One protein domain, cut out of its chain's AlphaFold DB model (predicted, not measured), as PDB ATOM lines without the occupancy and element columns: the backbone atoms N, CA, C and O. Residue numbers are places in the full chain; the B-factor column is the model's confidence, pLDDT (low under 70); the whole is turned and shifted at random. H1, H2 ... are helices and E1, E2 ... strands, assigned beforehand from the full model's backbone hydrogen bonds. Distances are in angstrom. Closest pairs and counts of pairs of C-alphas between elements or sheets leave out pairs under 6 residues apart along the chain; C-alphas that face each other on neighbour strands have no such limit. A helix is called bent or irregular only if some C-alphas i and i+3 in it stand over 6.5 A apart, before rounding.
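Overview. This is residues 2 to 53 of the 127 residues of an uncharacterized protein of Lachnospiraceae bacterium 3_1_46FAA (UniProt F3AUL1). A small hairpin of two short strands, E1 and E2, stands at one end of a single long helix, H1, and slants away from it, giving the whole the outline of a hook with a very long shank. The helix makes the length, and residues 2 to 30, of which 3 to 30 belong to H1, stick out with no other part beside them. The printed part has 52 residues, with one named helix and two named strands in the order H1, E1, E2 along the chain; the sheet, in the order E1 - E2, is antiparallel, and the class is mostly helix. It is extended, with a radius of gyration of the C-alphas of 17.0 A, and the C-alphas span 52 by 21 by 11 A, a rod in outline.

Arrangement. Start at the sheet, where E1, residues 42 to 44, and E2, residues 50 to 52, form a hairpin and are antiparallel neighbours, with 168 degrees between their N-to-C directions. Look at C-alphas 43 and 51, which face each other at 5.0 A; C-alphas 42 and 52 face each other at 4.3 A. Across this pair you will find N 43 and O 51 within hydrogen-bond range at 2.8 A, and N 51 and O 43 at 2.7 A. Five residues between the strands make a tight link. Moving outward, you reach H1, residues 3 to 37, joined to E1 by a tight link of 4 residues. H1 and E2 are near each other, with no pair of C-alphas within 8 A but 5 pairs within 10 A. In H1 every O i to N i+4 pair is within hydrogen-bond range, and the helix is not bent.

Along the chain. Find C-alpha 42 of Glu 42 at (109.677, 77.675, 121.914); from there E1 runs to Thr 44. E2 runs from Leu 50 to Glu 52, where C-alpha 52 is at (108.349, 81.729, 122.754). Now go to C-alpha 3 of Leu 3 at (84.550, 111.849, 101.981); from there H1 runs 50.2 A to C-alpha 37 of Glu 37 at (99.852, 71.732, 127.896).

Size, cuts and confidence. The two C-alphas farthest apart are those of Thr 2 and Gly 39, at 53.0 A, while the first and last printed C-alphas, of Thr 2 and Arg 53, are 46.1 A apart. The printed part has no cut, and neither link is long. In the B-factor column the mean pLDDT of the printed part of this model is 79.4; residues 41 and 53 are under 70.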
ATOM      1  N   THR A   2      85.625 109.768  97.667       88.50
ATOM      2  CA  THR A   2      84.923 110.891  98.282       88.50
ATOM      3  C   THR A   2      84.936 110.758  99.807       88.50
ATOM      4  O   THR A   2      85.207 109.688 100.353       88.50
ATOM      5  N   LEU A   3      84.623 111.845 100.517       78.44
ATOM      6  CA  LEU A   3      84.550 111.849 101.981       78.44
ATOM      7  C   LEU A   3      83.554 110.801 102.520       78.44
ATOM      8  O   LEU A   3      83.828 110.149 103.524       78.44
ATOM      9  N   SER A   4      82.436 110.590 101.817       80.25
ATOM     10  CA  SER A   4      81.452 109.552 102.155       80.25
ATOM     11  C   SER A   4      82.054 108.149 102.067       80.25
ATOM     12  O   SER A   4      81.927 107.361 103.001       80.25
ATOM     13  N   GLU A   5      82.778 107.856 100.985       84.62
ATOM     14  CA  GLU A   5      83.458 106.567 100.811       84.62
ATOM     15  C   GLU A   5      84.554 106.351 101.868       84.62
ATOM     16  O   GLU A   5      84.739 105.232 102.347       84.62
ATOM     17  N   LEU A   6      85.255 107.413 102.287       82.00
ATOM     18  CA  LEU A   6      86.249 107.342 103.363       82.00
ATOM     19  C   LEU A   6      85.617 107.024 104.722       82.00
ATOM     20  O   LEU A   6      86.187 106.232 105.474       82.00
ATOM     21  N   TYR A   7      84.443 107.581 105.038       80.94
ATOM     22  CA  TYR A   7      83.730 107.244 106.274       80.94
ATOM     23  C   TYR A   7      83.323 105.772 106.319       80.94
ATOM     24  O   TYR A   7      83.520 105.111 107.344       80.94
ATOM     25  N   GLU A   8      82.789 105.242 105.218       83.19
ATOM     26  CA  GLU A   8      82.393 103.835 105.142       83.19
ATOM     27  C   GLU A   8      83.604 102.902 105.199       83.19
ATOM     28  O   GLU A   8      83.617 101.956 105.992       83.19
ATOM     29  N   ALA A   9      84.666 103.216 104.451       84.44
ATOM     30  CA  ALA A   9      85.907 102.449 104.466       84.44
ATOM     31  C   ALA A   9      86.576 102.454 105.852       84.44
ATOM     32  O   ALA A   9      87.013 101.405 106.331       84.44
ATOM     33  N   TYR A  10      86.631 103.606 106.528       84.44
ATOM     34  CA  TYR A  10      87.185 103.714 107.879       84.44
ATOM     35  C   TYR A  10      86.342 102.948 108.903       84.44
ATOM     36  O   TYR A  10      86.896 102.210 109.717       84.44
ATOM     37  N   LYS A  11      85.008 103.058 108.850       82.69
ATOM     38  CA  LYS A  11      84.104 102.305 109.733       82.69
ATOM     39  C   LYS A  11      84.279 100.798 109.557       82.69
ATOM     40  O   LYS A  11      84.404 100.092 110.557       82.69
ATOM     41  N   ALA A  12      84.315 100.317 108.315       85.00
ATOM     42  CA  ALA A  12      84.512  98.903 108.012       85.00
ATOM     43  C   ALA A  12      85.864  98.405 108.539       85.00
ATOM     44  O   ALA A  12      85.914  97.405 109.252       85.00
ATOM     45  N   LYS A  13      86.949  99.149 108.281       84.38
ATOM     46  CA  LYS A  13      88.287  98.810 108.785       84.38
ATOM     47  C   LYS A  13      88.375  98.855 110.308       84.38
ATOM     48  O   LYS A  13      88.993  97.975 110.891       84.38
ATOM     49  N   LYS A  14      87.750  99.837 110.964       80.31
ATOM     50  CA  LYS A  14      87.749  99.944 112.428       80.31
ATOM     51  C   LYS A  14      87.006  98.779 113.078       80.31
ATOM     52  O   LYS A  14      87.536  98.179 114.003       80.31
ATOM     53  N   LEU A  15      85.823  98.427 112.575       79.62
ATOM     54  CA  LEU A  15      85.066  97.279 113.082       79.62
ATOM     55  C   LEU A  15      85.816  95.962 112.846       79.62
ATOM     56  O   LEU A  15      85.911  95.149 113.762       79.62
ATOM     57  N   ALA A  16      86.402  95.789 111.657       85.19
ATOM     58  CA  ALA A  16      87.239  94.634 111.352       85.19
ATOM     59  C   ALA A  16      88.472  94.569 112.265       85.19
ATOM     60  O   ALA A  16      88.804  93.497 112.748       85.19
ATOM     61  N   PHE A  17      89.110  95.703 112.563       81.31
ATOM     62  CA  PHE A  17      90.234  95.776 113.495       81.31
ATOM     63  C   PHE A  17      89.822  95.437 114.931       81.31
ATOM     64  O   PHE A  17      90.508  94.670 115.598       81.31
ATOM     65  N   GLU A  18      88.700  95.965 115.424       80.12
ATOM     66  CA  GLU A  18      88.208  95.640 116.767       80.12
ATOM     67  C   GLU A  18      87.840  94.159 116.901       80.12
ATOM     68  O   GLU A  18      88.081  93.553 117.948       80.12
ATOM     69  N   GLN A  19      87.278  93.568 115.847       79.50
ATOM     70  CA  GLN A  19      86.990  92.142 115.798       79.50
ATOM     71  C   GLN A  19      88.281  91.313 115.714       79.50
ATOM     72  O   GLN A  19      88.485  90.437 116.552       79.50
ATOM     73  N   ALA A  20      89.192  91.659 114.803       83.12
ATOM     74  CA  ALA A  20      90.488  91.004 114.656       83.12
ATOM     75  C   ALA A  20      91.314  91.075 115.946       83.12
ATOM     76  O   ALA A  20      91.922  90.085 116.320       83.12
ATOM     77  N   LYS A  21      91.275  92.191 116.684       80.75
ATOM     78  CA  LYS A  21      91.950  92.332 117.982       80.75
ATOM     79  C   LYS A  21      91.370  91.395 119.045       80.75
ATOM     80  O   LYS A  21      92.112  90.822 119.836       80.75
ATOM     81  N   LYS A  22      90.043  91.231 119.085       80.56
ATOM     82  CA  LYS A  22      89.396  90.272 120.000       80.56
ATOM     83  C   LYS A  22      89.747  88.831 119.640       80.56
ATOM     84  O   LYS A  22      89.955  88.018 120.536       80.56
ATOM     85  N   GLU A  23      89.796  88.520 118.349       83.56
ATOM     86  CA  GLU A  23      90.192  87.201 117.864       83.56
ATOM     87  C   GLU A  23      91.680  86.936 118.132       83.56
ATOM     88  O   GLU A  23      91.998  85.890 118.689       83.56
ATOM     89  N   GLU A  24      92.570  87.896 117.872       82.25
ATOM     90  CA  GLU A  24      94.003  87.815 118.189       82.25
ATOM     91  C   GLU A  24      94.228  87.524 119.674       82.25
ATOM     92  O   GLU A  24      94.895  86.550 120.015       82.25
ATOM     93  N   GLU A  25      93.604  88.289 120.575       79.62
ATOM     94  CA  GLU A  25      93.743  88.070 122.019       79.62
ATOM     95  C   GLU A  25      93.188  86.701 122.456       79.62
ATOM     96  O   GLU A  25      93.759  86.048 123.337       79.62
ATOM     97  N   LYS A  26      92.117  86.212 121.812       84.00
ATOM     98  CA  LYS A  26      91.589  84.857 122.043       84.00
ATOM     99  C   LYS A  26      92.592  83.789 121.601       84.00
ATOM    100  O   LYS A  26      92.876  82.878 122.380       84.00
ATOM    101  N   TYR A  27      93.140  83.897 120.393       79.50
ATOM    102  CA  TYR A  27      94.117  82.943 119.862       79.50
ATOM    103  C   TYR A  27      95.426  82.971 120.637       79.50
ATOM    104  O   TYR A  27      95.972  81.920 120.938       79.50
ATOM    105  N   LYS A  28      95.887  84.142 121.061       76.81
ATOM    106  CA  LYS A  28      97.057  84.300 121.924       76.81
ATOM    107  C   LYS A  28      96.874  83.617 123.275       76.81
ATOM    108  O   LYS A  28      97.815  83.013 123.780       76.81
ATOM    109  N   LYS A  29      95.676  83.687 123.867       80.31
ATOM    110  CA  LYS A  29      95.366  82.955 125.102       80.31
ATOM    111  C   LYS A  29      95.358  81.443 124.868       80.31
ATOM    112  O   LYS A  29      95.990  80.730 125.636       80.31
ATOM    113  N   LEU A  30      94.689  80.978 123.812       83.88
ATOM    114  CA  LEU A  30      94.651  79.558 123.446       83.88
ATOM    115  C   LEU A  30      96.047  79.009 123.133       83.88
ATOM    116  O   LEU A  30      96.385  77.931 123.592       83.88
ATOM    117  N   LEU A  31      96.874  79.769 122.412       81.88
ATOM    118  CA  LEU A  31      98.240  79.387 122.072       81.88
ATOM    119  C   LEU A  31      99.109  79.280 123.326       81.88
ATOM    120  O   LEU A  31      99.836  78.308 123.478       81.88
ATOM    121  N   LYS A  32      98.998  80.229 124.265       75.50
ATOM    122  CA  LYS A  32      99.703  80.149 125.555       75.50
ATOM    123  C   LYS A  32      99.322  78.907 126.363       75.50
ATOM    124  O   LYS A  32     100.199  78.328 126.998       75.50
ATOM    125  N   ASP A  33      98.040  78.549 126.360       81.00
ATOM    126  CA  ASP A  33      97.501  77.386 127.072       81.00
ATOM    127  C   ASP A  33      97.947  76.080 126.396       81.00
ATOM    128  O   ASP A  33      98.568  75.241 127.035       81.00
ATOM    129  N   ALA A  34      97.798  75.978 125.073       83.50
ATOM    130  CA  ALA A  34      98.237  74.826 124.290       83.50
ATOM    131  C   ALA A  34      99.759  74.608 124.359       83.50
ATOM    132  O   ALA A  34     100.209  73.482 124.546       83.50
ATOM    133  N   MET A  35     100.569  75.673 124.279       80.31
ATOM    134  CA  MET A  35     102.025  75.589 124.479       80.31
ATOM    135  C   MET A  35     102.378  75.155 125.911       80.31
ATOM    136  O   MET A  35     103.360  74.449 126.125       80.31
ATOM    137  N   GLN A  36     101.581  75.553 126.911       78.50
ATOM    138  CA  GLN A  36     101.745  75.079 128.286       78.50
ATOM    139  C   GLN A  36     101.416  73.587 128.420       78.50
ATOM    140  O   GLN A  36     102.199  72.866 129.033       78.50
ATOM    141  N   GLU A  37     100.291  73.134 127.864       81.19
ATOM    142  CA  GLU A  37      99.852  71.732 127.896       81.19
ATOM    143  C   GLU A  37     100.805  70.809 127.127       81.19
ATOM    144  O   GLU A  37     101.123  69.719 127.596       81.19
ATOM    145  N   ALA A  38     101.318  71.267 125.983       80.94
ATOM    146  CA  ALA A  38     102.312  70.548 125.189       80.94
ATOM    147  C   ALA A  38     103.722  70.571 125.811       80.94
ATOM    148  O   ALA A  38     104.610  69.857 125.352       80.94
ATOM    149  N   GLY A  39     103.954  71.399 126.838       74.00
ATOM    150  CA  GLY A  39     105.282  71.611 127.419       74.00
ATOM    151  C   GLY A  39     106.277  72.293 126.468       74.00
ATOM    152  O   GLY A  39     107.477  72.309 126.747       74.00
ATOM    153  N   GLU A  40     105.792  72.865 125.365       71.88
ATOM    154  CA  GLU A  40     106.593  73.492 124.318       71.88
ATOM    155  C   GLU A  40     106.928  74.937 124.730       71.88
ATOM    156  O   GLU A  40     106.052  75.786 124.920       71.88
ATOM    157  N   LYS A  41     108.217  75.210 124.964       66.38
ATOM    158  CA  LYS A  41     108.704  76.526 125.424       66.38
ATOM    159  C   LYS A  41     108.979  77.483 124.273       66.38
ATOM    160  O   LYS A  41     108.846  78.690 124.443       66.38
ATOM    161  N   GLU A  42     109.334  76.943 123.121       77.31
ATOM    162  CA  GLU A  42     109.677  77.675 121.914       77.31
ATOM    163  C   GLU A  42     109.216  76.858 120.706       77.31
ATOM    164  O   GLU A  42     109.412  75.644 120.661       77.31
ATOM    165  N   HIS A  43     108.574  77.516 119.748       76.25
ATOM    166  CA  HIS A  43     108.115  76.922 118.502       76.25
ATOM    167  C   HIS A  43     108.500  77.843 117.357       76.25
ATOM    168  O   HIS A  43     108.139  79.015 117.370       76.25
ATOM    169  N   THR A  44     109.216  77.340 116.357       78.25
ATOM    170  CA  THR A  44     109.489  78.111 115.138       78.25
ATOM    171  C   THR A  44     108.634  77.559 114.015       78.25
ATOM    172  O   THR A  44     108.756  76.386 113.669       78.25
ATOM    173  N   ASP A  45     107.774  78.401 113.452       80.31
ATOM    174  CA  ASP A  45     106.961  78.015 112.304       80.31
ATOM    175  C   ASP A  45     107.825  77.878 111.033       80.31
ATOM    176  O   ASP A  45     108.933  78.414 110.945       80.31
ATOM    177  N   GLN A  46     107.307  77.196 110.008       75.62
ATOM    178  CA  GLN A  46     107.967  77.017 108.709       75.62
ATOM    179  C   GLN A  46     108.349  78.339 108.022       75.62
ATOM    180  O   GLN A  46     109.264  78.365 107.200       75.62
ATOM    181  N   GLN A  47     107.678  79.440 108.365       76.75
ATOM    182  CA  GLN A  47     107.996  80.783 107.877       76.75
ATOM    183  C   GLN A  47     109.100  81.503 108.676       76.75
ATOM    184  O   GLN A  47     109.451  82.634 108.347       76.75
ATOM    185  N   GLY A  48     109.659  80.872 109.714       75.25
ATOM    186  CA  GLY A  48     110.714  81.443 110.558       75.25
ATOM    187  C   GLY A  48     110.210  82.351 111.684       75.25
ATOM    188  O   GLY A  48     111.013  83.030 112.322       75.25
ATOM    189  N   TYR A  49     108.900  82.381 111.946       73.88
ATOM    190  CA  TYR A  49     108.341  83.085 113.102       73.88
ATOM    191  C   TYR A  49     108.547  82.264 114.372       73.88
ATOM    192  O   TYR A  49     108.084  81.128 114.465       73.88
ATOM    193  N   LEU A  50     109.228  82.861 115.348       71.56
ATOM    194  CA  LEU A  50     109.510  82.258 116.642       71.56
ATOM    195  C   LEU A  50     108.410  82.617 117.653       71.56
ATOM    196  O   LEU A  50     108.162  83.788 117.946       71.56
ATOM    197  N   PHE A  51     107.759  81.596 118.193       73.94
ATOM    198  CA  PHE A  51     106.783  81.671 119.267       73.94
ATOM    199  C   PHE A  51     107.433  81.167 120.549       73.94
ATOM    200  O   PHE A  51     107.615  79.969 120.732       73.94
ATOM    201  N   GLU A  52     107.771  82.076 121.456       70.69
ATOM    202  CA  GLU A  52     108.349  81.729 122.754       70.69
ATOM    203  C   GLU A  52     107.326  81.911 123.872       70.69
ATOM    204  O   GLU A  52     106.788  82.999 124.111       70.69
ATOM    205  N   ARG A  53     107.095  80.841 124.630       64.00
ATOM    206  CA  ARG A  53     106.387  80.890 125.904       64.00
ATOM    207  C   ARG A  53     107.376  81.292 126.997       64.00
ATOM    208  O   ARG A  53     107.889  80.465 127.749       64.00
TER     209      ARG A  53